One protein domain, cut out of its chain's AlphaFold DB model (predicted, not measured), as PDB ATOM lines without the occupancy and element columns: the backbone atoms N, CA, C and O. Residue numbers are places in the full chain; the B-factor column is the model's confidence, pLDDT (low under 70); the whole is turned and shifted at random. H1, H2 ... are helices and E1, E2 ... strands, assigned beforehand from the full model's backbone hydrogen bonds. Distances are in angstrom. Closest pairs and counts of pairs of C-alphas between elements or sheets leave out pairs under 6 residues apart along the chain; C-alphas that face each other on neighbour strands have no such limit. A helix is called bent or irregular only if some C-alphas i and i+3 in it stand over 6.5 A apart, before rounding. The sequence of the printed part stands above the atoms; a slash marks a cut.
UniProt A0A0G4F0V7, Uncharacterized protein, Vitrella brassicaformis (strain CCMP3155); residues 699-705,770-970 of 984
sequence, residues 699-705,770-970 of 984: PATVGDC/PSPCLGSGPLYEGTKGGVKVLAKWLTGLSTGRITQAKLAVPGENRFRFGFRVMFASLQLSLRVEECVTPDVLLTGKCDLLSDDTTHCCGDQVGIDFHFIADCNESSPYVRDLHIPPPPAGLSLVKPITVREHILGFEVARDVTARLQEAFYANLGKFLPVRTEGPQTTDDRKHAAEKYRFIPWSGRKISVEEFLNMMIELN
ATOM      1  N   PRO A 699     176.259 148.219 184.268       52.59
ATOM      2  CA  PRO A 699     175.858 148.119 182.874       52.59
ATOM      3  C   PRO A 699     175.332 149.465 182.359       52.59
ATOM      4  O   PRO A 699     174.538 150.114 183.039       52.59
ATOM      5  N   ALA A 700     175.666 149.836 181.119       47.16
ATOM      6  CA  ALA A 700     175.102 151.026 180.459       47.16
ATOM      7  C   ALA A 700     173.555 151.027 180.440       47.16
ATOM      8  O   ALA A 700     172.922 152.078 180.462       47.16
ATOM      9  N   THR A 701     172.946 149.837 180.510       43.28
ATOM     10  CA  THR A 701     171.503 149.571 180.668       43.28
ATOM     11  C   THR A 701     170.900 149.998 182.021       43.28
ATOM     12  O   THR A 701     169.719 149.774 182.269       43.28
ATOM     13  N   VAL A 702     171.709 150.544 182.931       50.88
ATOM     14  CA  VAL A 702     171.303 151.176 184.204       50.88
ATOM     15  C   VAL A 702     171.714 152.665 184.217       50.88
ATOM     16  O   VAL A 702     171.386 153.406 185.138       50.88
ATOM     17  N   GLY A 703     172.450 153.103 183.191       49.75
ATOM     18  CA  GLY A 703     173.060 154.421 183.104       49.75
ATOM     19  C   GLY A 703     172.204 155.456 182.397       49.75
ATOM     20  O   GLY A 703     171.825 156.445 183.014       49.75
ATOM     21  N   ASP A 704     171.900 155.214 181.120       55.94
ATOM     22  CA  ASP A 704     171.405 156.244 180.200       55.94
ATOM     23  C   ASP A 704     170.168 155.752 179.425       55.94
ATOM     24  O   ASP A 704     170.220 155.376 178.251       55.94
ATOM     25  N   CYS A 705     169.025 155.730 180.112       63.28
ATOM     26  CA  CYS A 705     167.711 155.459 179.538       63.28
ATOM     27  C   CYS A 705     167.093 156.743 178.975       63.28
ATOM     28  O   CYS A 705     166.316 157.427 179.643       63.28
ATOM     29  N   PRO A 770     162.031 152.099 178.910       78.31
ATOM     30  CA  PRO A 770     162.577 152.198 177.560       78.31
ATOM     31  C   PRO A 770     163.953 151.537 177.466       78.31
ATOM     32  O   PRO A 770     164.843 151.836 178.260       78.31
ATOM     33  N   SER A 771     164.160 150.680 176.461       72.19
ATOM     34  CA  SER A 771     165.490 150.135 176.151       72.19
ATOM     35  C   SER A 771     166.501 151.290 176.017       72.19
ATOM     36  O   SER A 771     166.231 152.217 175.251       72.19
ATOM     37  N   PRO A 772     167.632 151.278 176.752       71.00
ATOM     38  CA  PRO A 772     168.290 150.097 177.313       71.00
ATOM     39  C   PRO A 772     167.916 149.697 178.758       71.00
ATOM     40  O   PRO A 772     168.533 148.762 179.259       71.00
ATOM     41  N   CYS A 773     166.964 150.344 179.442       69.62
ATOM     42  CA  CYS A 773     166.643 150.068 180.856       69.62
ATOM     43  C   CYS A 773     166.347 148.587 181.172       69.62
ATOM     44  O   CYS A 773     165.599 147.915 180.463       69.62
ATOM     45  N   LEU A 774     166.854 148.101 182.313       64.62
ATOM     46  CA  LEU A 774     166.523 146.779 182.864       64.62
ATOM     47  C   LEU A 774     165.457 146.865 183.968       64.62
ATOM     48  O   LEU A 774     165.750 147.271 185.090       64.62
ATOM     49  N   GLY A 775     164.248 146.383 183.679       69.62
ATOM     50  CA  GLY A 775     163.171 146.209 184.657       69.62
ATOM     51  C   GLY A 775     161.996 145.426 184.069       69.62
ATOM     52  O   GLY A 775     161.809 145.414 182.856       69.62
ATOM     53  N   SER A 776     161.214 144.757 184.921       70.81
ATOM     54  CA  SER A 776     160.008 143.999 184.528       70.81
ATOM     55  C   SER A 776     158.700 144.669 184.977       70.81
ATOM     56  O   SER A 776     157.673 144.006 185.073       70.81
ATOM     57  N   GLY A 777     158.762 145.951 185.335       81.75
ATOM     58  CA  GLY A 777     157.675 146.736 185.914       81.75
ATOM     59  C   GLY A 777     158.208 148.033 186.544       81.75
ATOM     60  O   GLY A 777     159.423 148.259 186.512       81.75
ATOM     61  N   PRO A 778     157.325 148.874 187.109       83.12
ATOM     62  CA  PRO A 778     157.693 150.154 187.714       83.12
ATOM     63  C   PRO A 778     158.556 149.993 188.974       83.12
ATOM     64  O   PRO A 778     158.467 148.998 189.695       83.12
ATOM     65  N   LEU A 779     159.351 151.021 189.287       78.12
ATOM     66  CA  LEU A 779     160.110 151.122 190.540       78.12
ATOM     67  C   LEU A 779     159.191 151.286 191.759       78.12
ATOM     68  O   LEU A 779     159.484 150.759 192.834       78.12
ATOM     69  N   TYR A 780     158.093 152.022 191.590       85.81
ATOM     70  CA  TYR A 780     157.046 152.204 192.591       85.81
ATOM     71  C   TYR A 780     155.694 152.389 191.905       85.81
ATOM     72  O   TYR A 780     155.582 153.169 190.960       85.81
ATOM     73  N   GLU A 781     154.667 151.726 192.423       90.12
ATOM     74  CA  GLU A 781     153.268 151.983 192.098       90.12
ATOM     75  C   GLU A 781     152.493 152.073 193.415       90.12
ATOM     76  O   GLU A 781     152.605 151.191 194.271       90.12
ATOM     77  N   GLY A 782     151.735 153.150 193.613       86.38
ATOM     78  CA  GLY A 782     151.006 153.361 194.859       86.38
ATOM     79  C   GLY A 782     149.836 154.321 194.716       86.38
ATOM     80  O   GLY A 782     150.017 155.490 194.383       86.38
ATOM     81  N   THR A 783     148.638 153.838 195.048       86.94
ATOM     82  CA  THR A 783     147.412 154.645 195.095       86.94
ATOM     83  C   THR A 783     147.070 155.001 196.543       86.94
ATOM     84  O   THR A 783     146.931 154.112 197.384       86.94
ATOM     85  N   LYS A 784     146.920 156.291 196.875       82.38
ATOM     86  CA  LYS A 784     146.415 156.735 198.190       82.38
ATOM     87  C   LYS A 784     145.623 158.035 198.085       82.38
ATOM     88  O   LYS A 784     146.038 158.981 197.426       82.38
ATOM     89  N   GLY A 785     144.492 158.093 198.794       82.44
ATOM     90  CA  GLY A 785     143.642 159.289 198.848       82.44
ATOM     91  C   GLY A 785     143.158 159.724 197.466       82.44
ATOM     92  O   GLY A 785     143.103 160.920 197.199       82.44
ATOM     93  N   GLY A 786     142.915 158.762 196.571       85.56
ATOM     94  CA  GLY A 786     142.467 159.046 195.214       85.56
ATOM     95  C   GLY A 786     143.550 159.431 194.206       85.56
ATOM     96  O   GLY A 786     143.207 159.720 193.074       85.56
ATOM     97  N   VAL A 787     144.835 159.418 194.566       84.25
ATOM     98  CA  VAL A 787     145.934 159.725 193.632       84.25
ATOM     99  C   VAL A 787     146.790 158.484 193.457       84.25
ATOM    100  O   VAL A 787     147.163 157.852 194.451       84.25
ATOM    101  N   LYS A 788     147.087 158.132 192.207       90.12
ATOM    102  CA  LYS A 788     147.965 157.028 191.829       90.12
ATOM    103  C   LYS A 788     149.302 157.584 191.352       90.12
ATOM    104  O   LYS A 788     149.365 158.351 190.396       90.12
ATOM    105  N   VAL A 789     150.376 157.183 192.024       88.69
ATOM    106  CA  VAL A 789     151.750 157.575 191.691       88.69
ATOM    107  C   VAL A 789     152.494 156.358 191.158       88.69
ATOM    108  O   VAL A 789     152.529 155.312 191.808       88.69
ATOM    109  N   LEU A 790     153.091 156.507 189.979       89.31
ATOM    110  CA  LEU A 790     153.814 155.479 189.243       89.31
ATOM    111  C   LEU A 790     155.210 156.007 188.875       89.31
ATOM    112  O   LEU A 790     155.376 156.763 187.919       89.31
ATOM    113  N   ALA A 791     156.230 155.591 189.621       88.69
ATOM    114  CA  ALA A 791     157.622 155.839 189.262       88.69
ATOM    115  C   ALA A 791     158.074 154.731 188.300       88.69
ATOM    116  O   ALA A 791     158.317 153.599 188.723       88.69
ATOM    117  N   LYS A 792     158.143 155.031 186.999       87.56
ATOM    118  CA  LYS A 792     158.373 154.021 185.952       87.56
ATOM    119  C   LYS A 792     159.814 153.513 185.960       87.56
ATOM    120  O   LYS A 792     160.048 152.313 186.039       87.56
ATOM    121  N   TRP A 793     160.776 154.430 185.879       86.06
ATOM    122  CA  TRP A 793     162.206 154.139 185.758       86.06
ATOM    123  C   TRP A 793     163.055 155.324 186.228       86.06
ATOM    124  O   TRP A 793     162.573 156.453 186.309       86.06
ATOM    125  N   LEU A 794     164.324 155.049 186.534       84.88
ATOM    126  CA  LEU A 794     165.330 156.004 187.000       84.88
ATOM    127  C   LEU A 794     166.574 155.858 186.119       84.88
ATOM    128  O   LEU A 794     166.981 154.736 185.823       84.88
ATOM    129  N   THR A 795     167.178 156.975 185.731       85.88
ATOM    130  CA  THR A 795     168.397 157.029 184.918       85.88
ATOM    131  C   THR A 795     169.429 157.976 185.536       85.88
ATOM    132  O   THR A 795     169.106 158.782 186.411       85.88
ATOM    133  N   GLY A 796     170.678 157.876 185.088       81.50
ATOM    134  CA  GLY A 796     171.813 158.670 185.557       81.50
ATOM    135  C   GLY A 796     172.686 157.960 186.595       81.50
ATOM    136  O   GLY A 796     173.688 158.522 187.033       81.50
ATOM    137  N   LEU A 797     172.370 156.714 186.973       81.12
ATOM    138  CA  LEU A 797     173.130 155.959 187.980       81.12
ATOM    139  C   LEU A 797     174.578 155.657 187.543       81.12
ATOM    140  O   LEU A 797     175.458 155.562 188.396       81.12
ATOM    141  N   SER A 798     174.850 155.585 186.233       77.94
ATOM    142  CA  SER A 798     176.206 155.510 185.650       77.94
ATOM    143  C   SER A 798     177.067 156.741 185.941       77.94
ATOM    144  O   SER A 798     178.291 156.662 185.891       77.94
ATOM    145  N   THR A 799     176.445 157.883 186.243       84.75
ATOM    146  CA  THR A 799     177.143 159.145 186.526       84.75
ATOM    147  C   THR A 799     177.575 159.276 187.991       84.75
ATOM    148  O   THR A 799     178.190 160.278 188.361       84.75
ATOM    149  N   GLY A 800     177.254 158.281 188.827       83.94
ATOM    150  CA  GLY A 800     177.563 158.254 190.252       83.94
ATOM    151  C   GLY A 800     179.059 158.142 190.534       83.94
ATOM    152  O   GLY A 800     179.685 157.127 190.241       83.94
ATOM    153  N   ARG A 801     179.624 159.170 191.169       86.69
ATOM    154  CA  ARG A 801     181.009 159.202 191.650       86.69
ATOM    155  C   ARG A 801     181.051 159.220 193.170       86.69
ATOM    156  O   ARG A 801     180.523 160.143 193.783       86.69
ATOM    157  N   ILE A 802     181.734 158.259 193.785       86.00
ATOM    158  CA  ILE A 802     182.121 158.345 195.195       86.00
ATOM    159  C   ILE A 802     183.081 159.532 195.344       86.00
ATOM    160  O   ILE A 802     184.162 159.537 194.753       86.00
ATOM    161  N   THR A 803     182.684 160.530 196.131       87.62
ATOM    162  CA  THR A 803     183.480 161.733 196.435       87.62
ATOM    163  C   THR A 803     184.043 161.733 197.849       87.62
ATOM    164  O   THR A 803     185.040 162.401 198.106       87.62
ATOM    165  N   GLN A 804     183.431 160.978 198.764       86.94
ATOM    166  CA  GLN A 804     183.931 160.763 200.118       86.94
ATOM    167  C   GLN A 804     183.695 159.309 200.518       86.94
ATOM    168  O   GLN A 804     182.631 158.753 200.244       86.94
ATOM    169  N   ALA A 805     184.661 158.721 201.214       83.12
ATOM    170  CA  ALA A 805     184.481 157.491 201.968       83.12
ATOM    171  C   ALA A 805     185.031 157.719 203.381       83.12
ATOM    172  O   ALA A 805     186.091 158.325 203.538       83.12
ATOM    173  N   LYS A 806     184.292 157.285 204.403       83.44
ATOM    174  CA  LYS A 806     184.644 157.467 205.814       83.44
ATOM    175  C   LYS A 806     184.292 156.217 206.611       83.44
ATOM    176  O   LYS A 806     183.114 155.908 206.777       83.44
ATOM    177  N   LEU A 807     185.300 155.551 207.159       83.12
ATOM    178  CA  LEU A 807     185.122 154.591 208.241       83.12
ATOM    179  C   LEU A 807     185.087 155.343 209.577       83.12
ATOM    180  O   LEU A 807     186.008 156.092 209.905       83.12
ATOM    181  N   ALA A 808     184.029 155.129 210.349       82.50
ATOM    182  CA  ALA A 808     183.911 155.553 211.737       82.50
ATOM    183  C   ALA A 808     183.620 154.347 212.640       82.50
ATOM    184  O   ALA A 808     183.056 153.350 212.188       82.50
ATOM    185  N   VAL A 809     183.956 154.468 213.923       83.00
ATOM    186  CA  VAL A 809     183.617 153.501 214.976       83.00
ATOM    187  C   VAL A 809     182.703 154.226 215.970       83.00
ATOM    188  O   VAL A 809     183.206 154.902 216.860       83.00
ATOM    189  N   PRO A 810     181.370 154.214 215.786       73.00
ATOM    190  CA  PRO A 810     180.448 155.031 216.580       73.00
ATOM    191  C   PRO A 810     180.022 154.386 217.916       73.00
ATOM    192  O   PRO A 810     178.965 154.732 218.436       73.00
ATOM    193  N   GLY A 811     180.777 153.412 218.430       70.81
ATOM    194  CA  GLY A 811     180.471 152.680 219.664       70.81
ATOM    195  C   GLY A 811     181.112 151.291 219.694       70.81
ATOM    196  O   GLY A 811     181.752 150.879 218.723       70.81
ATOM    197  N   GLU A 812     180.931 150.574 220.806       72.75
ATOM    198  CA  GLU A 812     181.538 149.256 221.040       72.75
ATOM    199  C   GLU A 812     181.307 148.287 219.875       72.75
ATOM    200  O   GLU A 812     180.171 148.026 219.469       72.75
ATOM    201  N   ASN A 813     182.401 147.721 219.357       78.50
ATOM    202  CA  ASN A 813     182.398 146.649 218.360       78.50
ATOM    203  C   ASN A 813     181.575 146.932 217.086       78.50
ATOM    204  O   ASN A 813     181.130 145.986 216.441       78.50
ATOM    205  N   ARG A 814     181.385 148.195 216.674       85.62
ATOM    206  CA  ARG A 814     180.657 148.533 215.436       85.62
ATOM    207  C   ARG A 814     181.478 149.365 214.466       85.62
ATOM    208  O   ARG A 814     181.953 150.447 214.795       85.62
ATOM    209  N   PHE A 815     181.566 148.896 213.225       84.06
ATOM    210  CA  PHE A 815     182.084 149.674 212.106       84.06
ATOM    211  C   PHE A 815     180.935 150.365 211.377       84.06
ATOM    212  O   PHE A 815     179.948 149.727 211.015       84.06
ATOM    213  N   ARG A 816     181.079 151.663 211.099       83.94
ATOM    214  CA  ARG A 816     180.185 152.429 210.224       83.94
ATOM    215  C   ARG A 816     180.959 152.922 209.006       83.94
ATOM    216  O   ARG A 816     181.713 153.889 209.095       83.94
ATOM    217  N   PHE A 817     180.745 152.272 207.867       84.62
ATOM    218  CA  PHE A 817     181.289 152.685 206.574       84.62
ATOM    219  C   PHE A 817     180.307 153.648 205.899       84.62
ATOM    220  O   PHE A 817     179.194 153.269 205.537       84.62
ATOM    221  N   GLY A 818     180.694 154.914 205.754       84.00
ATOM    222  CA  GLY A 818     179.961 155.924 204.995       84.00
ATOM    223  C   GLY A 818     180.577 156.161 203.617       84.00
ATOM    224  O   GLY A 818     181.793 156.307 203.518       84.00
ATOM    225  N   PHE A 819     179.750 156.262 202.578       85.38
ATOM    226  CA  PHE A 819     180.156 156.636 201.220       85.38
ATOM    227  C   PHE A 819     179.219 157.717 200.673       85.38
ATOM    228  O   PHE A 819     178.011 157.499 200.605       85.38
ATOM    229  N   ARG A 820     179.772 158.851 200.235       85.06
ATOM    230  CA  ARG A 820     179.028 159.906 199.534       85.06
ATOM    231  C   ARG A 820     179.172 159.717 198.032       85.06
ATOM    232  O   ARG A 820     180.271 159.890 197.506       85.06
ATOM    233  N   VAL A 821     178.080 159.391 197.346       84.75
ATOM    234  CA  VAL A 821     178.028 159.282 195.882       84.75
ATOM    235  C   VAL A 821     177.340 160.514 195.306       84.75
ATOM    236  O   VAL A 821     176.178 160.767 195.600       84.75
ATOM    237  N   MET A 822     178.052 161.273 194.477       86.00
ATOM    238  CA  MET A 822     177.510 162.388 193.700       86.00
ATOM    239  C   MET A 822     177.150 161.899 192.295       86.00
ATOM    240  O   MET A 822     178.037 161.498 191.543       86.00
ATOM    241  N   PHE A 823     175.874 161.956 191.928       86.38
ATOM    242  CA  PHE A 823     175.391 161.694 190.570       86.38
ATOM    243  C   PHE A 823     175.360 163.010 189.789       86.38
ATOM    244  O   PHE A 823     174.867 164.017 190.300       86.38
ATOM    245  N   ALA A 824     175.903 163.032 188.569       85.75
ATOM    246  CA  ALA A 824     176.005 164.260 187.776       85.75
ATOM    247  C   ALA A 824     174.622 164.807 187.396       85.75
ATOM    248  O   ALA A 824     174.385 166.002 187.545       85.75
ATOM    249  N   SER A 825     173.713 163.922 186.988       84.38
ATOM    250  CA  SER A 825     172.281 164.181 186.829       84.38
ATOM    251  C   SER A 825     171.534 162.886 187.153       84.38
ATOM    252  O   SER A 825     172.038 161.801 186.855       84.38
ATOM    253  N   LEU A 826     170.368 162.975 187.793       83.81
ATOM    254  CA  LEU A 826     169.566 161.811 188.176       83.81
ATOM    255  C   LEU A 826     168.097 162.083 187.838       83.81
ATOM    256  O   LEU A 826     167.436 162.857 188.527       83.81
ATOM    257  N   GLN A 827     167.594 161.462 186.770       85.38
ATOM    258  CA  GLN A 827     166.244 161.713 186.251       85.38
ATOM    259  C   GLN A 827     165.342 160.511 186.536       85.38
ATOM    260  O   GLN A 827     165.688 159.371 186.222       85.38
ATOM    261  N   LEU A 828     164.173 160.769 187.119       86.19
ATOM    262  CA  LEU A 828     163.141 159.773 187.404       86.19
ATOM    263  C   LEU A 828     161.937 160.055 186.513       86.19
ATOM    264  O   LEU A 828     161.410 161.163 186.554       86.19
ATOM    265  N   SER A 829     161.465 159.052 185.774       88.50
ATOM    266  CA  SER A 829     160.172 159.149 185.103       88.50
ATOM    267  C   SER A 829     159.049 158.930 186.112       88.50
ATOM    268  O   SER A 829     158.866 157.817 186.620       88.50
ATOM    269  N   LEU A 830     158.316 160.002 186.410       87.94
ATOM    270  CA  LEU A 830     157.213 160.017 187.359       87.94
ATOM    271  C   LEU A 830     155.905 160.288 186.617       87.94
ATOM    272  O   LEU A 830     155.728 161.322 185.979       87.94
ATOM    273  N   ARG A 831     154.969 159.349 186.740       90.50
ATOM    274  CA  ARG A 831     153.601 159.477 186.250       90.50
ATOM    275  C   ARG A 831     152.655 159.584 187.438       90.50
ATOM    276  O   ARG A 831     152.715 158.768 188.358       90.50
ATOM    277  N   VAL A 832     151.797 160.593 187.423       88.56
ATOM    278  CA  VAL A 832     150.817 160.883 188.474       88.56
ATOM    279  C   VAL A 832     149.435 160.938 187.831       88.56
ATOM    280  O   VAL A 832     149.236 161.648 186.846       88.56
ATOM    281  N   GLU A 833     148.495 160.175 188.378       91.44
ATOM    282  CA  GLU A 833     147.131 160.039 187.866       91.44
ATOM    283  C   GLU A 833     146.106 160.338 188.976       91.44
ATOM    284  O   GLU A 833     146.264 159.883 190.114       91.44
ATOM    285  N   GLU A 834     145.044 161.079 188.657       88.62
ATOM    286  CA  GLU A 834     143.918 161.337 189.558       88.62
ATOM    287  C   GLU A 834     142.815 160.293 189.359       88.62
ATOM    288  O   GLU A 834     142.316 160.069 188.260       88.62
ATOM    289  N   CYS A 835     142.416 159.653 190.451       88.81
ATOM    290  CA  CYS A 835     141.435 158.574 190.502       88.81
ATOM    291  C   CYS A 835     140.159 158.985 191.275       88.81
ATOM    292  O   CYS A 835     139.535 158.139 191.917       88.81
ATOM    293  N   VAL A 836     139.805 160.282 191.284       84.38
ATOM    294  CA  VAL A 836     138.649 160.848 192.028       84.38
ATOM    295  C   VAL A 836     137.616 161.519 191.116       84.38
ATOM    296  O   VAL A 836     136.532 161.876 191.574       84.38
ATOM    297  N   THR A 837     137.913 161.685 189.826       79.88
ATOM    298  CA  THR A 837     136.974 162.298 188.882       79.88
ATOM    299  C   THR A 837     135.714 161.427 188.713       79.88
ATOM    300  O   THR A 837     135.772 160.202 188.880       79.88
ATOM    301  N   PRO A 838     134.545 162.015 188.385       79.50
ATOM    302  CA  PRO A 838     133.318 161.248 188.146       79.50
ATOM    303  C   PRO A 838     133.475 160.188 187.045       79.50
ATOM    304  O   PRO A 838     132.847 159.131 187.101       79.50
ATOM    305  N   ASP A 839     134.357 160.440 186.079       78.12
ATOM    306  CA  ASP A 839     134.662 159.524 184.986       78.12
ATOM    307  C   ASP A 839     135.471 158.300 185.444       78.12
ATOM    308  O   ASP A 839     135.291 157.217 184.884       78.12
ATOM    309  N   VAL A 840     136.260 158.388 186.524       82.62
ATOM    310  CA  VAL A 840     136.884 157.209 187.166       82.62
ATOM    311  C   VAL A 840     135.810 156.278 187.729       82.62
ATOM    312  O   VAL A 840     135.880 155.063 187.539       82.62
ATOM    313  N   LEU A 841     134.785 156.842 188.374       80.94
ATOM    314  CA  LEU A 841     133.645 156.099 188.929       80.94
ATOM    315  C   LEU A 841     132.802 155.392 187.853       80.94
ATOM    316  O   LEU A 841     132.149 154.394 188.157       80.94
ATOM    317  N   LEU A 842     132.829 155.883 186.610       86.25
ATOM    318  CA  LEU A 842     132.091 155.321 185.473       86.25
ATOM    319  C   LEU A 842     132.936 154.405 184.571       86.25
ATOM    320  O   LEU A 842     132.391 153.488 183.958       86.25
ATOM    321  N   THR A 843     134.248 154.641 184.462       86.56
ATOM    322  CA  THR A 843     135.126 153.977 183.474       86.56
ATOM    323  C   THR A 843     136.271 153.161 184.077       86.56
ATOM    324  O   THR A 843     136.904 152.385 183.359       86.56
ATOM    325  N   GLY A 844     136.569 153.333 185.369       86.62
ATOM    326  CA  GLY A 844     137.688 152.685 186.059       86.62
ATOM    327  C   GLY A 844     139.081 153.186 185.654       86.62
ATOM    328  O   GLY A 844     140.074 152.563 186.031       86.62
ATOM    329  N   LYS A 845     139.183 154.274 184.879       88.00
ATOM    330  CA  LYS A 845     140.455 154.877 184.447       88.00
ATOM    331  C   LYS A 845     140.762 156.125 185.262       88.00
ATOM    332  O   LYS A 845     139.855 156.905 185.510       88.00
ATOM    333  N   CYS A 846     142.026 156.310 185.633       90.31
ATOM    334  CA  CYS A 846     142.508 157.535 186.269       90.31
ATOM    335  C   CYS A 846     142.987 158.543 185.213       90.31
ATOM    336  O   CYS A 846     143.606 158.151 184.220       90.31
ATOM    337  N   ASP A 847     142.708 159.823 185.440       88.88
ATOM    338  CA  ASP A 847     143.083 160.925 184.554       88.88
ATOM    339  C   ASP A 847     144.543 161.332 184.770       88.88
ATOM    340  O   ASP A 847     145.061 161.278 185.884       88.88
ATOM    341  N   LEU A 848     145.243 161.730 183.708       89.88
ATOM    342  CA  LEU A 848     146.682 161.994 183.767       89.88
ATOM    343  C   LEU A 848     146.978 163.420 184.264       89.88
ATOM    344  O   LEU A 848     146.768 164.376 183.523       89.88
ATOM    345  N   LEU A 849     147.514 163.558 185.482       86.50
ATOM    346  CA  LEU A 849     147.942 164.849 186.043       86.50
ATOM    347  C   LEU A 849     149.327 165.269 185.528       86.50
ATOM    348  O   LEU A 849     149.533 166.427 185.176       86.50
ATOM    349  N   SER A 850     150.284 164.336 185.499       85.75
ATOM    350  CA  SER A 850     151.631 164.556 184.957       85.75
ATOM    351  C   SER A 850     152.265 163.233 184.513       85.75
ATOM    352  O   SER A 850     151.983 162.180 185.086       85.75
ATOM    353  N   ASP A 851     153.118 163.277 183.492       88.50
ATOM    354  CA  ASP A 851     153.949 162.156 183.035       88.50
ATOM    355  C   ASP A 851     155.261 162.730 182.488       88.50
ATOM    356  O   ASP A 851     155.350 163.125 181.324       88.50
ATOM    357  N   ASP A 852     156.245 162.883 183.372       83.38
ATOM    358  CA  ASP A 852     157.434 163.698 183.129       83.38
ATOM    359  C   ASP A 852     158.726 163.014 183.623       83.38
ATOM    360  O   ASP A 852     158.696 161.939 184.226       83.38
ATOM    361  N   THR A 853     159.881 163.615 183.315       81.31
ATOM    362  CA  THR A 853     161.212 163.163 183.771       81.31
ATOM    363  C   THR A 853     162.019 164.253 184.490       81.31
ATOM    364  O   THR A 853     163.165 164.026 184.879       81.31
ATOM    365  N   THR A 854     161.450 165.451 184.648       70.56
ATOM    366  CA  THR A 854     162.108 166.670 185.149       70.56
ATOM    367  C   THR A 854     161.809 166.956 186.621       70.56
ATOM    368  O   THR A 854     162.589 167.648 187.273       70.56
ATOM    369  N   HIS A 855     160.724 166.409 187.183       67.62
ATOM    370  CA  HIS A 855     160.317 166.661 188.573       67.62
ATOM    371  C   HIS A 855     161.229 166.020 189.645       67.62
ATOM    372  O   HIS A 855     161.071 166.314 190.830       67.62
ATOM    373  N   CYS A 856     162.203 165.178 189.277       66.62
ATOM    374  CA  CYS A 856     163.176 164.618 190.221       66.62
ATOM    375  C   CYS A 856     164.515 165.350 190.189       66.62
ATOM    376  O   CYS A 856     165.190 165.412 189.167       66.62
ATOM    377  N   CYS A 857     164.929 165.749 191.395       66.88
ATOM    378  CA  CYS A 857     166.310 165.729 191.875       66.88
ATOM    379  C   CYS A 857     167.276 166.765 191.257       66.88
ATOM    380  O   CYS A 857     167.852 167.557 192.009       66.88
ATOM    381  N   GLY A 858     167.371 166.861 189.932       69.50
ATOM    382  CA  GLY A 858     168.235 167.787 189.196       69.50
ATOM    383  C   GLY A 858     169.694 167.331 189.133       69.50
ATOM    384  O   GLY A 858     170.001 166.152 189.309       69.50
ATOM    385  N   ASP A 859     170.592 168.279 188.879       80.44
ATOM    386  CA  ASP A 859     172.020 168.000 188.724       80.44
ATOM    387  C   ASP A 859     172.769 167.985 190.068       80.44
ATOM    388  O   ASP A 859     172.386 168.665 191.024       80.44
ATOM    389  N   GLN A 860     173.866 167.223 190.121       81.75
ATOM    390  CA  GLN A 860     174.759 167.056 191.280       81.75
ATOM    391  C   GLN A 860     174.062 166.534 192.553       81.75
ATOM    392  O   GLN A 860     174.225 167.074 193.649       81.75
ATOM    393  N   VAL A 861     173.307 165.439 192.426       80.94
ATOM    394  CA  VAL A 861     172.612 164.787 193.551       80.94
ATOM    395  C   VAL A 861     173.608 164.009 194.410       80.94
ATOM    396  O   VAL A 861     174.175 163.016 193.959       80.94
ATOM    397  N   GLY A 862     173.807 164.439 195.658       80.81
ATOM    398  CA  GLY A 862     174.617 163.727 196.647       80.81
ATOM    399  C   GLY A 862     173.795 162.744 197.477       80.81
ATOM    400  O   GLY A 862     172.841 163.144 198.137       80.81
ATOM    401  N   ILE A 863     174.193 161.471 197.480       80.56
ATOM    402  CA  ILE A 863     173.613 160.412 198.309       80.56
ATOM    403  C   ILE A 863     174.662 159.903 199.300       80.56
ATOM    404  O   ILE A 863     175.697 159.371 198.896       80.56
ATOM    405  N   ASP A 864     174.364 160.023 200.594       80.12
ATOM    406  CA  ASP A 864     175.147 159.414 201.668       80.12
ATOM    407  C   ASP A 864     174.623 158.006 201.976       80.12
ATOM    408  O   ASP A 864     173.586 157.826 202.618       80.12
ATOM    409  N   PHE A 865     175.361 156.991 201.532       81.38
ATOM    410  CA  PHE A 865     175.156 155.617 201.969       81.38
ATOM    411  C   PHE A 865     175.893 155.387 203.285       81.38
ATOM    412  O   PHE A 865     177.080 155.694 203.411       81.38
ATOM    413  N   HIS A 866     175.210 154.792 204.256       84.12
ATOM    414  CA  HIS A 866     175.831 154.253 205.456       84.12
ATOM    415  C   HIS A 866     175.592 152.752 205.513       84.12
ATOM    416  O   HIS A 866     174.475 152.289 205.303       84.12
ATOM    417  N   PHE A 867     176.642 152.018 205.852       86.06
ATOM    418  CA  PHE A 867     176.592 150.618 206.237       86.06
ATOM    419  C   PHE A 867     177.083 150.523 207.678       86.06
ATOM    420  O   PHE A 867     178.091 151.146 208.023       86.06
ATOM    421  N   ILE A 868     176.384 149.762 208.510       87.38
ATOM    422  CA  ILE A 868     176.836 149.363 209.841       87.38
ATOM    423  C   ILE A 868     177.118 147.863 209.786       87.38
ATOM    424  O   ILE A 868     176.371 147.110 209.165       87.38
ATOM    425  N   ALA A 869     178.204 147.435 210.415       90.06
ATOM    426  CA  ALA A 869     178.518 146.030 210.610       90.06
ATOM    427  C   ALA A 869     179.104 145.811 212.004       90.06
ATOM    428  O   ALA A 869     179.824 146.669 212.529       90.06
ATOM    429  N   ASP A 870     178.817 144.647 212.572       89.38
ATOM    430  CA  ASP A 870     179.363 144.227 213.853       89.38
ATOM    431  C   ASP A 870     180.785 143.680 213.638       89.38
ATOM    432  O   ASP A 870     181.057 142.897 212.722       89.38
ATOM    433  N   CYS A 871     181.713 144.134 214.476       87.81
ATOM    434  CA  CYS A 871     183.098 143.689 214.508       87.81
ATOM    435  C   CYS A 871     183.219 142.387 215.304       87.81
ATOM    436  O   CYS A 871     182.560 142.192 216.328       87.81
ATOM    437  N   ASN A 872     184.111 141.501 214.869       86.75
ATOM    438  CA  ASN A 872     184.506 140.325 215.626       86.75
ATOM    439  C   ASN A 872     186.030 140.172 215.641       86.75
ATOM    440  O   ASN A 872     186.678 140.364 214.616       86.75
ATOM    441  N   GLU A 873     186.608 139.750 216.770       86.12
ATOM    442  CA  GLU A 873     188.054 139.474 216.839       86.12
ATOM    443  C   GLU A 873     188.480 138.251 216.002       86.12
ATOM    444  O   GLU A 873     189.666 138.067 215.724       86.12
ATOM    445  N   SER A 874     187.519 137.404 215.610       85.88
ATOM    446  CA  SER A 874     187.731 136.164 214.859       85.88
ATOM    447  C   SER A 874     187.059 136.199 213.484       85.88
ATOM    448  O   SER A 874     185.899 136.596 213.366       85.88
ATOM    449  N   SER A 875     187.767 135.729 212.451       83.88
ATOM    450  CA  SER A 875     187.257 135.674 211.072       83.88
ATOM    451  C   SER A 875     185.927 134.888 210.977       83.88
ATOM    452  O   SER A 875     185.844 133.787 211.534       83.88
ATOM    453  N   PRO A 876     184.878 135.406 210.301       88.31
ATOM    454  CA  PRO A 876     184.810 136.718 209.653       88.31
ATOM    455  C   PRO A 876     184.798 137.868 210.676       88.31
ATOM    456  O   PRO A 876     183.988 137.882 211.601       88.31
ATOM    457  N   TYR A 877     185.706 138.826 210.494       82.94
ATOM    458  CA  TYR A 877     185.923 139.994 211.352       82.94
ATOM    459  C   TYR A 877     184.841 141.075 211.210       82.94
ATOM    460  O   TYR A 877     184.682 141.911 212.093       82.94
ATOM    461  N   VAL A 878     184.113 141.067 210.092       87.75
ATOM    462  CA  VAL A 878     182.965 141.933 209.796       87.75
ATOM    463  C   VAL A 878     181.757 141.033 209.593       87.75
ATOM    464  O   VAL A 878     181.824 140.108 208.782       87.75
ATOM    465  N   ARG A 879     180.677 141.286 210.332       88.19
ATOM    466  CA  ARG A 879     179.447 140.485 210.314       88.19
ATOM    467  C   ARG A 879     178.214 141.373 210.266       88.19
ATOM    468  O   ARG A 879     178.258 142.531 210.676       88.19
ATOM    469  N   ASP A 880     177.112 140.794 209.796       87.19
ATOM    470  CA  ASP A 880     175.769 141.376 209.895       87.19
ATOM    471  C   ASP A 880     175.704 142.806 209.316       87.19
ATOM    472  O   ASP A 880     175.140 143.741 209.893       87.19
ATOM    473  N   LEU A 881     176.311 142.946 208.128       84.88
ATOM    474  CA  LEU A 881     176.362 144.170 207.336       84.88
ATOM    475  C   LEU A 881     174.936 144.610 206.963       84.88
ATOM    476  O   LEU A 881     174.300 144.037 206.070       84.88
ATOM    477  N   HIS A 882     174.448 145.650 207.639       85.38
ATOM    478  CA  HIS A 882     173.131 146.245 207.441       85.38
ATOM    479  C   HIS A 882     173.236 147.710 206.988       85.38
ATOM    480  O   HIS A 882     174.134 148.454 207.382       85.38
ATOM    481  N   ILE A 883     172.296 148.149 206.148       82.75
ATOM    482  CA  ILE A 883     172.086 149.571 205.858       82.75
ATOM    483  C   ILE A 883     171.083 150.065 206.906       82.75
ATOM    484  O   ILE A 883     169.919 149.664 206.830       82.75
ATOM    485  N   PRO A 884     171.478 150.890 207.897       82.38
ATOM    486  CA  PRO A 884     170.503 151.560 208.749       82.38
ATOM    487  C   PRO A 884     169.558 152.425 207.897       82.38
ATOM    488  O   PRO A 884     169.995 152.982 206.882       82.38
ATOM    489  N   PRO A 885     168.287 152.596 208.303       77.88
ATOM    490  CA  PRO A 885     167.409 153.566 207.660       77.88
ATOM    491  C   PRO A 885     168.050 154.968 207.693       77.88
ATOM    492  O   PRO A 885     168.793 155.283 208.632       77.88
ATOM    493  N   PRO A 886     167.789 155.822 206.685       71.06
ATOM    494  CA  PRO A 886     168.338 157.175 206.655       71.06
ATOM    495  C   PRO A 886     167.945 157.937 207.931       71.06
ATOM    496  O   PRO A 886     166.790 157.846 208.359       71.06
ATOM    497  N   PRO A 887     168.868 158.700 208.550       71.94
ATOM    498  CA  PRO A 887     168.543 159.476 209.739       71.94
ATOM    499  C   PRO A 887     167.437 160.487 209.418       71.94
ATOM    500  O   PRO A 887     167.447 161.116 208.356       71.94
ATOM    501  N   ALA A 888     166.474 160.630 210.332       66.38
ATOM    502  CA  ALA A 888     165.297 161.466 210.124       66.38
ATOM    503  C   ALA A 888     165.696 162.910 209.761       66.38
ATOM    504  O   ALA A 888     166.370 163.588 210.533       66.38
ATOM    505  N   GLY A 889     165.288 163.356 208.569       63.12
ATOM    506  CA  GLY A 889     165.670 164.647 207.983       63.12
ATOM    507  C   GLY A 889     166.608 164.558 206.772       63.12
ATOM    508  O   GLY A 889     166.677 165.513 206.003       63.12
ATOM    509  N   LEU A 890     167.276 163.423 206.528       60.69
ATOM    510  CA  LEU A 890     168.091 163.220 205.325       60.69
ATOM    511  C   LEU A 890     167.202 162.811 204.130       60.69
ATOM    512  O   LEU A 890     167.106 161.631 203.781       60.69
ATOM    513  N   SER A 891     166.501 163.775 203.525       57.38
ATOM    514  CA  SER A 891     165.654 163.516 202.352       57.38
ATOM    515  C   SER A 891     166.503 163.289 201.098       57.38
ATOM    516  O   SER A 891     167.173 164.204 200.621       57.38
ATOM    517  N   LEU A 892     166.446 162.078 200.543       62.22
ATOM    518  CA  LEU A 892     167.225 161.665 199.368       62.22
ATOM    519  C   LEU A 892     166.764 162.340 198.067       62.22
ATOM    520  O   LEU A 892     167.481 162.389 197.071       62.22
ATOM    521  N   VAL A 893     165.527 162.826 198.090       61.16
ATOM    522  CA  VAL A 893     164.820 163.477 196.997       61.16
ATOM    523  C   VAL A 893     164.364 164.839 197.528       61.16
ATOM    524  O   VAL A 893     163.932 164.936 198.678       61.16
ATOM    525  N   LYS A 894     164.467 165.899 196.715       65.50
ATOM    526  CA  LYS A 894     163.858 167.208 197.033       65.50
ATOM    527  C   LYS A 894     162.352 167.018 197.284       65.50
ATOM    528  O   LYS A 894     161.773 166.178 196.601       65.50
ATOM    529  N   PRO A 895     161.709 167.769 198.198       71.31
ATOM    530  CA  PRO A 895     160.307 167.549 198.548       71.31
ATOM    531  C   PRO A 895     159.383 167.642 197.321       71.31
ATOM    532  O   PRO A 895     159.112 168.732 196.814       71.31
ATOM    533  N   ILE A 896     158.904 166.492 196.838       68.38
ATOM    534  CA  ILE A 896     157.967 166.383 195.718       68.38
ATOM    535  C   ILE A 896     156.565 166.637 196.268       68.38
ATOM    536  O   ILE A 896     155.864 165.714 196.689       68.38
ATOM    537  N   THR A 897     156.159 167.906 196.269       76.44
ATOM    538  CA  THR A 897     154.776 168.297 196.551       76.44
ATOM    539  C   THR A 897     153.967 168.286 195.254       76.44
ATOM    540  O   THR A 897     154.055 169.228 194.464       76.44
ATOM    541  N   VAL A 898     153.164 167.244 195.041       72.44
ATOM    542  CA  VAL A 898     152.121 167.252 194.003       72.44
ATOM    543  C   VAL A 898     151.061 168.271 194.427       72.44
ATOM    544  O   VAL A 898     150.623 168.242 195.575       72.44
ATOM    545  N   ARG A 899     150.683 169.197 193.541       72.94
ATOM    546  CA  ARG A 899     149.660 170.227 193.792       72.94
ATOM    547  C   ARG A 899     148.436 169.928 192.931       72.94
ATOM    548  O   ARG A 899     148.524 169.976 191.709       72.94
ATOM    549  N   GLU A 900     147.315 169.620 193.570       68.19
ATOM    550  CA  GLU A 900     146.044 169.274 192.919       68.19
ATOM    551  C   GLU A 900     145.011 170.383 193.155       68.19
ATOM    552  O   GLU A 900     144.876 170.856 194.280       68.19
ATOM    553  N   HIS A 901     144.247 170.782 192.132       62.94
ATOM    554  CA  HIS A 901     143.153 171.758 192.276       62.94
ATOM    555  C   HIS A 901     141.785 171.064 192.357       62.94
ATOM    556  O   HIS A 901     140.981 171.103 191.425       62.94
ATOM    557  N   ILE A 902     141.502 170.443 193.501       65.62
ATOM    558  CA  ILE A 902     140.253 169.707 193.729       65.62
ATOM    559  C   ILE A 902     139.138 170.701 194.076       65.62
ATOM    560  O   ILE A 902     139.178 171.362 195.113       65.62
ATOM    561  N   LEU A 903     138.130 170.818 193.201       70.19
ATOM    562  CA  LEU A 903     136.963 171.707 193.372       70.19
ATOM    563  C   LEU A 903     137.329 173.181 193.670       70.19
ATOM    564  O   LEU A 903     136.595 173.889 194.357       70.19
ATOM    565  N   GLY A 904     138.470 173.645 193.148       72.38
ATOM    566  CA  GLY A 904     138.991 175.004 193.349       72.38
ATOM    567  C   GLY A 904     139.937 175.176 194.546       72.38
ATOM    568  O   GLY A 904     140.555 176.231 194.669       72.38
ATOM    569  N   PHE A 905     140.113 174.158 195.392       65.88
ATOM    570  CA  PHE A 905     141.076 174.175 196.497       65.88
ATOM    571  C   PHE A 905     142.415 173.576 196.062       65.88
ATOM    572  O   PHE A 905     142.448 172.490 195.490       65.88
ATOM    573  N   GLU A 906     143.520 174.268 196.346       71.75
ATOM    574  CA  GLU A 906     144.866 173.736 196.119       71.75
ATOM    575  C   GLU A 906     145.261 172.783 197.261       71.75
ATOM    576  O   GLU A 906     145.421 173.199 198.411       71.75
ATOM    577  N   VAL A 907     145.428 171.500 196.947       73.19
ATOM    578  CA  VAL A 907     145.864 170.455 197.878       73.19
ATOM    579  C   VAL A 907     147.288 170.044 197.518       73.19
ATOM    580  O   VAL A 907     147.519 169.372 196.515       73.19
ATOM    581  N   ALA A 908     148.252 170.439 198.350       76.38
ATOM    582  CA  ALA A 908     149.639 170.004 198.226       76.38
ATOM    583  C   ALA A 908     149.863 168.682 198.983       76.38
ATOM    584  O   ALA A 908     149.637 168.608 200.194       76.38
ATOM    585  N   ARG A 909     150.340 167.643 198.290       77.25
ATOM    586  CA  ARG A 909     150.669 166.326 198.854       77.25
ATOM    587  C   ARG A 909     152.152 166.027 198.703       77.25
ATOM    588  O   ARG A 909     152.652 165.917 197.587       77.25
ATOM    589  N   ASP A 910     152.839 165.837 199.822       79.69
ATOM    590  CA  ASP A 910     154.217 165.350 199.824       79.69
ATOM    591  C   ASP A 910     154.256 163.825 199.603       79.69
ATOM    592  O   ASP A 910     153.713 163.051 200.399       79.69
ATOM    593  N   VAL A 911     154.897 163.384 198.515       77.44
ATOM    594  CA  VAL A 911     155.112 161.957 198.197       77.44
ATOM    595  C   VAL A 911     156.540 161.477 198.499       77.44
ATOM    596  O   VAL A 911     156.839 160.287 198.364       77.44
ATOM    597  N   THR A 912     157.417 162.374 198.957       77.31
ATOM    598  CA  THR A 912     158.873 162.178 199.089       77.31
ATOM    599  C   THR A 912     159.224 161.013 199.998       77.31
ATOM    600  O   THR A 912     159.972 160.130 199.590       77.31
ATOM    601  N   ALA A 913     158.638 160.954 201.198       79.12
ATOM    602  CA  ALA A 913     158.925 159.899 202.170       79.12
ATOM    603  C   ALA A 913     158.639 158.490 201.615       79.12
ATOM    604  O   ALA A 913     159.404 157.563 201.865       79.12
ATOM    605  N   ARG A 914     157.582 158.344 200.804       77.56
ATOM    606  CA  ARG A 914     157.173 157.071 200.186       77.56
ATOM    607  C   ARG A 914     158.057 156.678 199.013       77.56
ATOM    608  O   ARG A 914     158.413 155.514 198.870       77.56
ATOM    609  N   LEU A 915     158.416 157.651 198.180       75.19
ATOM    610  CA  LEU A 915     159.339 157.435 197.072       75.19
ATOM    611  C   LEU A 915     160.742 157.082 197.593       75.19
ATOM    612  O   LEU A 915     161.396 156.196 197.050       75.19
ATOM    613  N   GLN A 916     161.170 157.719 198.685       78.00
ATOM    614  CA  GLN A 916     162.410 157.418 199.393       78.00
ATOM    615  C   GLN A 916     162.373 156.024 200.037       78.00
ATOM    616  O   GLN A 916     163.294 155.242 199.817       78.00
ATOM    617  N   GLU A 917     161.307 155.670 200.758       77.50
ATOM    618  CA  GLU A 917     161.083 154.321 201.304       77.50
ATOM    619  C   GLU A 917     161.162 153.249 200.202       77.50
ATOM    620  O   GLU A 917     161.928 152.293 200.320       77.50
ATOM    621  N   ALA A 918     160.458 153.448 199.082       74.25
ATOM    622  CA  ALA A 918     160.502 152.551 197.928       74.25
ATOM    623  C   ALA A 918     161.891 152.485 197.268       74.25
ATOM    624  O   ALA A 918     162.321 151.411 196.840       74.25
ATOM    625  N   PHE A 919     162.621 153.603 197.207       75.25
ATOM    626  CA  PHE A 919     163.991 153.637 196.701       75.25
ATOM    627  C   PHE A 919     164.935 152.820 197.591       75.25
ATOM    628  O   PHE A 919     165.620 151.939 197.076       75.25
ATOM    629  N   TYR A 920     164.928 153.025 198.913       73.25
ATOM    630  CA  TYR A 920     165.738 152.230 199.846       73.25
ATOM    631  C   TYR A 920     165.340 150.746 199.835       73.25
ATOM    632  O   TYR A 920     166.215 149.880 199.781       73.25
ATOM    633  N   ALA A 921     164.040 150.434 199.785       72.12
ATOM    634  CA  ALA A 921     163.540 149.063 199.687       72.12
ATOM    635  C   ALA A 921     163.934 148.365 198.372       72.12
ATOM    636  O   ALA A 921     164.074 147.144 198.347       72.12
ATOM    637  N   ASN A 922     164.131 149.104 197.276       70.75
ATOM    638  CA  ASN A 922     164.675 148.558 196.031       70.75
ATOM    639  C   ASN A 922     166.209 148.489 196.043       70.75
ATOM    640  O   ASN A 922     166.770 147.492 195.595       70.75
ATOM    641  N   LEU A 923     166.897 149.484 196.606       69.06
ATOM    642  CA  LEU A 923     168.354 149.491 196.765       69.06
ATOM    643  C   LEU A 923     168.835 148.297 197.612       69.06
ATOM    644  O   LEU A 923     169.793 147.627 197.231       69.06
ATOM    645  N   GLY A 924     168.110 147.954 198.682       64.06
ATOM    646  CA  GLY A 924     168.338 146.751 199.497       64.06
ATOM    647  C   GLY A 924     168.073 145.412 198.788       64.06
ATOM    648  O   GLY A 924     168.371 144.362 199.343       64.06
ATOM    649  N   LYS A 925     167.542 145.417 197.553       65.31
ATOM    650  CA  LYS A 925     167.479 144.227 196.674       65.31
ATOM    651  C   LYS A 925     168.688 144.137 195.734       65.31
ATOM    652  O   LYS A 925     168.989 143.055 195.232       65.31
ATOM    653  N   PHE A 926     169.365 145.260 195.472       56.59
ATOM    654  CA  PHE A 926     170.590 145.326 194.664       56.59
ATOM    655  C   PHE A 926     171.851 145.112 195.499       56.59
ATOM    656  O   PHE A 926     172.783 144.456 195.040       56.59
ATOM    657  N   LEU A 927     171.862 145.643 196.719       59.44
ATOM    658  CA  LEU A 927     172.858 145.368 197.743       59.44
ATOM    659  C   LEU A 927     172.271 144.267 198.643       59.44
ATOM    660  O   LEU A 927     171.377 144.596 199.421       59.44
ATOM    661  N   PRO A 928     172.700 142.987 198.541       53.22
ATOM    662  CA  PRO A 928     172.198 141.879 199.364       53.22
ATOM    663  C   PRO A 928     172.733 141.986 200.799       53.22
ATOM    664  O   PRO A 928     173.607 141.251 201.250       53.22
ATOM    665  N   VAL A 929     172.200 142.992 201.468       53.47
ATOM    666  CA  VAL A 929     172.394 143.416 202.846       53.47
ATOM    667  C   VAL A 929     171.439 142.587 203.699       53.47
ATOM    668  O   VAL A 929     170.324 142.300 203.263       53.47
ATOM    669  N   ARG A 930     171.870 142.143 204.883       50.84
ATOM    670  CA  ARG A 930     171.210 141.041 205.608       50.84
ATOM    671  C   ARG A 930     169.921 141.473 206.326       50.84
ATOM    672  O   ARG A 930     169.863 141.513 207.550       50.84
ATOM    673  N   THR A 931     168.874 141.777 205.558       49.06
ATOM    674  CA  THR A 931     167.510 141.996 206.063       49.06
ATOM    675  C   THR A 931     167.016 140.754 206.803       49.06
ATOM    676  O   THR A 931     167.222 139.635 206.335       49.06
ATOM    677  N   GLU A 932     166.383 140.942 207.956       49.78
ATOM    678  CA  GLU A 932     166.229 139.903 208.978       49.78
ATOM    679  C   GLU A 932     165.345 138.710 208.542       49.78
ATOM    680  O   GLU A 932     164.125 138.814 208.434       49.78
ATOM    681  N   GLY A 933     165.976 137.544 208.342       44.38
ATOM    682  CA  GLY A 933     165.328 136.245 208.091       44.38
ATOM    683  C   GLY A 933     165.838 135.520 206.830       44.38
ATOM    684  O   GLY A 933     166.467 136.147 205.979       44.38
ATOM    685  N   PRO A 934     165.587 134.200 206.668       44.44
ATOM    686  CA  PRO A 934     164.915 133.273 207.583       44.44
ATOM    687  C   PRO A 934     165.897 132.450 208.453       44.44
ATOM    688  O   PRO A 934     167.118 132.502 208.292       44.44
ATOM    689  N   GLN A 935     165.363 131.668 209.399       52.31
ATOM    690  CA  GLN A 935     166.160 130.871 210.351       52.31
ATOM    691  C   GLN A 935     166.655 129.515 209.803       52.31
ATOM    692  O   GLN A 935     167.572 128.924 210.376       52.31
ATOM    693  N   THR A 936     166.084 129.021 208.706       62.25
ATOM    694  CA  THR A 936     166.355 127.705 208.105       62.25
ATOM    695  C   THR A 936     167.727 127.618 207.425       62.25
ATOM    696  O   THR A 936     168.213 128.572 206.818       62.25
ATOM    697  N   THR A 937     168.394 126.463 207.535       58.44
ATOM    698  CA  THR A 937     169.778 126.278 207.052       58.44
ATOM    699  C   THR A 937     169.903 126.050 205.551       58.44
ATOM    700  O   THR A 937     170.931 126.420 204.985       58.44
ATOM    701  N   ASP A 938     168.894 125.467 204.901       58.84
ATOM    702  CA  ASP A 938     168.976 125.105 203.480       58.84
ATOM    703  C   ASP A 938     168.697 126.297 202.550       58.84
ATOM    704  O   ASP A 938     169.409 126.481 201.560       58.84
ATOM    705  N   ASP A 939     167.774 127.192 202.925       54.97
ATOM    706  CA  ASP A 939     167.492 128.431 202.181       54.97
ATOM    707  C   ASP A 939     168.731 129.328 202.036       54.97
ATOM    708  O   ASP A 939     168.903 130.007 201.019       54.97
ATOM    709  N   ARG A 940     169.663 129.272 203.003       53.81
ATOM    710  CA  ARG A 940     170.935 130.013 202.959       53.81
ATOM    711  C   ARG A 940     171.772 129.684 201.722       53.81
ATOM    712  O   ARG A 940     172.448 130.573 201.211       53.81
ATOM    713  N   LYS A 941     171.729 128.442 201.218       52.25
ATOM    714  CA  LYS A 941     172.485 128.056 200.014       52.25
ATOM    715  C   LYS A 941     171.895 128.655 198.742       52.25
ATOM    716  O   LYS A 941     172.643 129.193 197.934       52.25
ATOM    717  N   HIS A 942     170.575 128.608 198.574       50.00
ATOM    718  CA  HIS A 942     169.930 129.114 197.358       50.00
ATOM    719  C   HIS A 942     169.708 130.632 197.355       50.00
ATOM    720  O   HIS A 942     169.631 131.226 196.278       50.00
ATOM    721  N   ALA A 943     169.682 131.285 198.521       50.88
ATOM    722  CA  ALA A 943     169.783 132.739 198.599       50.88
ATOM    723  C   ALA A 943     171.159 133.227 198.104       50.88
ATOM    724  O   ALA A 943     171.226 134.104 197.242       50.88
ATOM    725  N   ALA A 944     172.254 132.624 198.585       48.69
ATOM    726  CA  ALA A 944     173.618 133.077 198.302       48.69
ATOM    727  C   ALA A 944     173.997 133.070 196.805       48.69
ATOM    728  O   ALA A 944     174.738 133.943 196.359       48.69
ATOM    729  N   GLU A 945     173.481 132.135 196.001       46.44
ATOM    730  CA  GLU A 945     173.837 132.035 194.574       46.44
ATOM    731  C   GLU A 945     173.165 133.089 193.668       46.44
ATOM    732  O   GLU A 945     173.601 133.288 192.530       46.44
ATOM    733  N   LYS A 946     172.090 133.750 194.126       43.59
ATOM    734  CA  LYS A 946     171.163 134.472 193.232       43.59
ATOM    735  C   LYS A 946     171.405 135.980 193.109       43.59
ATOM    736  O   LYS A 946     171.045 136.566 192.084       43.59
ATOM    737  N   TYR A 947     171.991 136.615 194.120       45.84
ATOM    738  CA  TYR A 947     172.184 138.071 194.146       45.84
ATOM    739  C   TYR A 947     173.496 138.479 193.465       45.84
ATOM    740  O   TYR A 947     174.370 137.650 193.226       45.84
ATOM    741  N   ARG A 948     173.604 139.734 193.014       49.84
ATOM    742  CA  ARG A 948     174.744 140.183 192.194       49.84
ATOM    743  C   ARG A 948     175.882 140.701 193.078       49.84
ATOM    744  O   ARG A 948     175.656 141.238 194.152       49.84
ATOM    745  N   PHE A 949     177.104 140.498 192.598       55.59
ATOM    746  CA  PHE A 949     178.347 140.626 193.357       55.59
ATOM    747  C   PHE A 949     179.290 141.634 192.694       55.59
ATOM    748  O   PHE A 949     179.161 141.893 191.494       55.59
ATOM    749  N   ILE A 950     180.310 142.090 193.426       52.50
ATOM    750  CA  ILE A 950     181.472 142.744 192.817       52.50
ATOM    751  C   ILE A 950     182.272 141.665 192.055       52.50
ATOM    752  O   ILE A 950     182.607 140.629 192.645       52.50
ATOM    753  N   PRO A 951     182.570 141.847 190.753       52.12
ATOM    754  CA  PRO A 951     183.451 140.947 190.021       52.12
ATOM    755  C   PRO A 951     184.910 141.250 190.388       52.12
ATOM    756  O   PRO A 951     185.452 142.284 190.008       52.12
ATOM    757  N   TRP A 952     185.561 140.340 191.112       45.62
ATOM    758  CA  TRP A 952     186.935 140.497 191.593       45.62
ATOM    759  C   TRP A 952     187.760 139.248 191.273       45.62
ATOM    760  O   TRP A 952     187.395 138.134 191.650       45.62
ATOM    761  N   SER A 953     188.870 139.412 190.545       53.62
ATOM    762  CA  SER A 953     189.741 138.308 190.098       53.62
ATOM    763  C   SER A 953     188.987 137.154 189.399       53.62
ATOM    764  O   SER A 953     189.261 135.975 189.631       53.62
ATOM    765  N   GLY A 954     187.977 137.480 188.583       59.88
ATOM    766  CA  GLY A 954     187.110 136.503 187.903       59.88
ATOM    767  C   GLY A 954     186.124 135.756 188.817       59.88
ATOM    768  O   GLY A 954     185.276 135.013 188.325       59.88
ATOM    769  N   ARG A 955     186.194 135.969 190.136       52.78
ATOM    770  CA  ARG A 955     185.202 135.515 191.112       52.78
ATOM    771  C   ARG A 955     184.157 136.598 191.361       52.78
ATOM    772  O   ARG A 955     184.304 137.758 190.983       52.78
ATOM    773  N   LYS A 956     183.076 136.173 191.995       60.69
ATOM    774  CA  LYS A 956     181.977 136.998 192.481       60.69
ATOM    775  C   LYS A 956     182.119 137.063 193.999       60.69
ATOM    776  O   LYS A 956     182.112 136.007 194.622       60.69
ATOM    777  N   ILE A 957     182.323 138.257 194.553       63.38
ATOM    778  CA  ILE A 957     182.589 138.473 195.986       63.38
ATOM    779  C   ILE A 957     181.584 139.497 196.531       63.38
ATOM    780  O   ILE A 957     181.289 140.501 195.872       63.38
ATOM    781  N   SER A 958     180.980 139.206 197.683       73.12
ATOM    782  CA  SER A 958     180.032 140.107 198.350       73.12
ATOM    783  C   SER A 958     180.759 141.269 199.031       73.12
ATOM    784  O   SER A 958     181.971 141.228 199.230       73.12
ATOM    785  N   VAL A 959     180.031 142.324 199.408       72.00
ATOM    786  CA  VAL A 959     180.636 143.469 200.116       72.00
ATOM    787  C   VAL A 959     181.179 143.040 201.486       72.00
ATOM    788  O   VAL A 959     182.264 143.467 201.869       72.00
ATOM    789  N   GLU A 960     180.480 142.141 202.186       77.44
ATOM    790  CA  GLU A 960     180.921 141.577 203.468       77.44
ATOM    791  C   GLU A 960     182.170 140.693 203.299       77.44
ATOM    792  O   GLU A 960     183.139 140.869 204.032       77.44
ATOM    793  N   GLU A 961     182.220 139.805 202.299       74.81
ATOM    794  CA  GLU A 961     183.425 139.008 201.998       74.81
ATOM    795  C   GLU A 961     184.610 139.876 201.549       74.81
ATOM    796  O   GLU A 961     185.746 139.595 201.922       74.81
ATOM    797  N   PHE A 962     184.368 140.936 200.770       74.31
ATOM    798  CA  PHE A 962     185.412 141.863 200.330       74.31
ATOM    799  C   PHE A 962     185.991 142.654 201.510       74.31
ATOM    800  O   PHE A 962     187.209 142.735 201.643       74.31
ATOM    801  N   LEU A 963     185.144 143.174 202.407       77.25
ATOM    802  CA  LEU A 963     185.591 143.825 203.642       77.25
ATOM    803  C   LEU A 963     186.358 142.852 204.548       77.25
ATOM    804  O   LEU A 963     187.423 143.205 205.049       77.25
ATOM    805  N   ASN A 964     185.874 141.616 204.704       79.06
ATOM    806  CA  ASN A 964     186.575 140.579 205.460       79.06
ATOM    807  C   ASN A 964     187.945 140.240 204.859       79.06
ATOM    808  O   ASN A 964     188.918 140.179 205.603       79.06
ATOM    809  N   MET A 965     188.052 140.091 203.535       74.50
ATOM    810  CA  MET A 965     189.317 139.840 202.835       74.50
ATOM    811  C   MET A 965     190.294 141.013 202.979       74.50
ATOM    812  O   MET A 965     191.469 140.807 203.280       74.50
ATOM    813  N   MET A 966     189.814 142.247 202.809       68.69
ATOM    814  CA  MET A 966     190.613 143.463 202.999       68.69
ATOM    815  C   MET A 966     191.119 143.592 204.440       68.69
ATOM    816  O   MET A 966     192.241 144.042 204.654       68.69
ATOM    817  N   ILE A 967     190.327 143.176 205.430       74.69
ATOM    818  CA  ILE A 967     190.747 143.156 206.834       74.69
ATOM    819  C   ILE A 967     191.734 142.016 207.085       74.69
ATOM    820  O   ILE A 967     192.804 142.281 207.614       74.69
ATOM    821  N   GLU A 968     191.447 140.786 206.653       75.69
ATOM    822  CA  GLU A 968     192.302 139.603 206.849       75.69
ATOM    823  C   GLU A 968     193.718 139.784 206.276       75.69
ATOM    824  O   GLU A 968     194.686 139.345 206.893       75.69
ATOM    825  N   LEU A 969     193.856 140.517 205.165       63.59
ATOM    826  CA  LEU A 969     195.144 140.927 204.590       63.59
ATOM    827  C   LEU A 969     195.950 141.912 205.467       63.59
ATOM    828  O   LEU A 969     197.168 142.003 205.326       63.59
ATOM    829  N   ASN A 970     195.294 142.645 206.372       61.50
ATOM    830  CA  ASN A 970     195.904 143.683 207.215       61.50
ATOM    831  C   ASN A 970     195.858 143.380 208.729       61.50
ATOM    832  O   ASN A 970     196.440 144.139 209.509       61.50
TER     833      ASN A 970
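This is residues 699 to 705 and 770 to 970 of the 984 residues of an uncharacterized protein of Vitrella brassicaformis (strain CCMP3155) (UniProt A0A0G4F0V7). A long, twisted sheet is built round one long bent strand, E4, which pairs with E3 and E6 before its bend and with E2 and E5 after it. H1 lies at one end of the model and H4 packs on E7 toward the other; H2 lies beside E1, and residues 933 to 942 stick out. The 208 printed residues hold four named helices and eleven named strands, in the order E1 E2 E3 E4 H1 E5 E6 E7 E8 E9 H2 H3 E10 E11 H4, in a mixed class. E1 to E7 form the branched antiparallel sheet, and E8 with E9 and E10 with E11 form two small antiparallel sheets. The whole is loose, with a radius of gyration of the C-alphas of 20.6 A, and elongated, spanning 66 by 37 by 34 A.

Start with the hairpin of E1, residues 780 to 784, and E2, residues 787 to 795, where N 782 and O 789 are 2.9 A apart. E3, residues 800 to 808, and E4, residues 814 to 834, form the next hairpin, with N 801 and O 822 at 2.8 A. E4 bends by 84 degrees at residue 824; beyond it, E2, with N 788 and O 833 at 2.9 A, lies on one side of E4 and E5, residues 847 to 852, with N 832 and O 850 at 2.8 A, on the other side. E6, residues 858 to 871, pairs with residues 814 to 826 of E4, N 821 and O 863 being 2.8 A apart, and forms a hairpin with E7, residues 878 to 882, where N 868 and O 882 are 2.8 A apart. H1, residues 838 to 843, is not on this sheet. The hairpin of E8, residues 897 to 902, and E9, residues 905 to 910, has N 907 and O 900 at 2.8 A. H2, residues 912 to 926, stands at the sheet's level, its height 1.8 A; its closest C-alphas to E1 are those of Ala 918 and Tyr 780, 6.4 A. H3, residues 939 to 944, is apart from H2. In the hairpin of E10, residues 950 to 952, and E11, residues 955 to 957, N 952 and O 955 are 2.9 A apart. H4, residues 959 to 968, is on the sheet over E7, at a height of 7.9 A, and runs along it at 22 degrees on the local plane, which rests on only just enough C-alphas, 6; the closest are those of Asn 964 and Val 878, 5.8 A. H1, H3 and H4 have every O i to N i+4 pair within hydrogen-bond range, H2 10 of 11.

Find C-alpha 780 at (157.046, 152.204, 192.591), where E1 begins. E4 runs 46.7 A from C-alpha 814 at (180.657, 148.533, 215.436); E6 measures 38.0 A, E2 24.2 A, E3 22.6 A and H2 21.0 A. H4 ends at C-alpha 968, at (192.302, 139.603, 206.849).

Look for the C-alphas of Leu 842 and Asn 970, the two farthest apart, at 68.4 A. Residues 706 to 769 are not printed; C-alphas 705 and 770 are 6.4 A apart across the cut. The links E7 to E8 and H2 to H3 are long. Mean pLDDT of the printed part is 74.4, and 64 residues are under 70, among them 699 to 705 and 923 to 957.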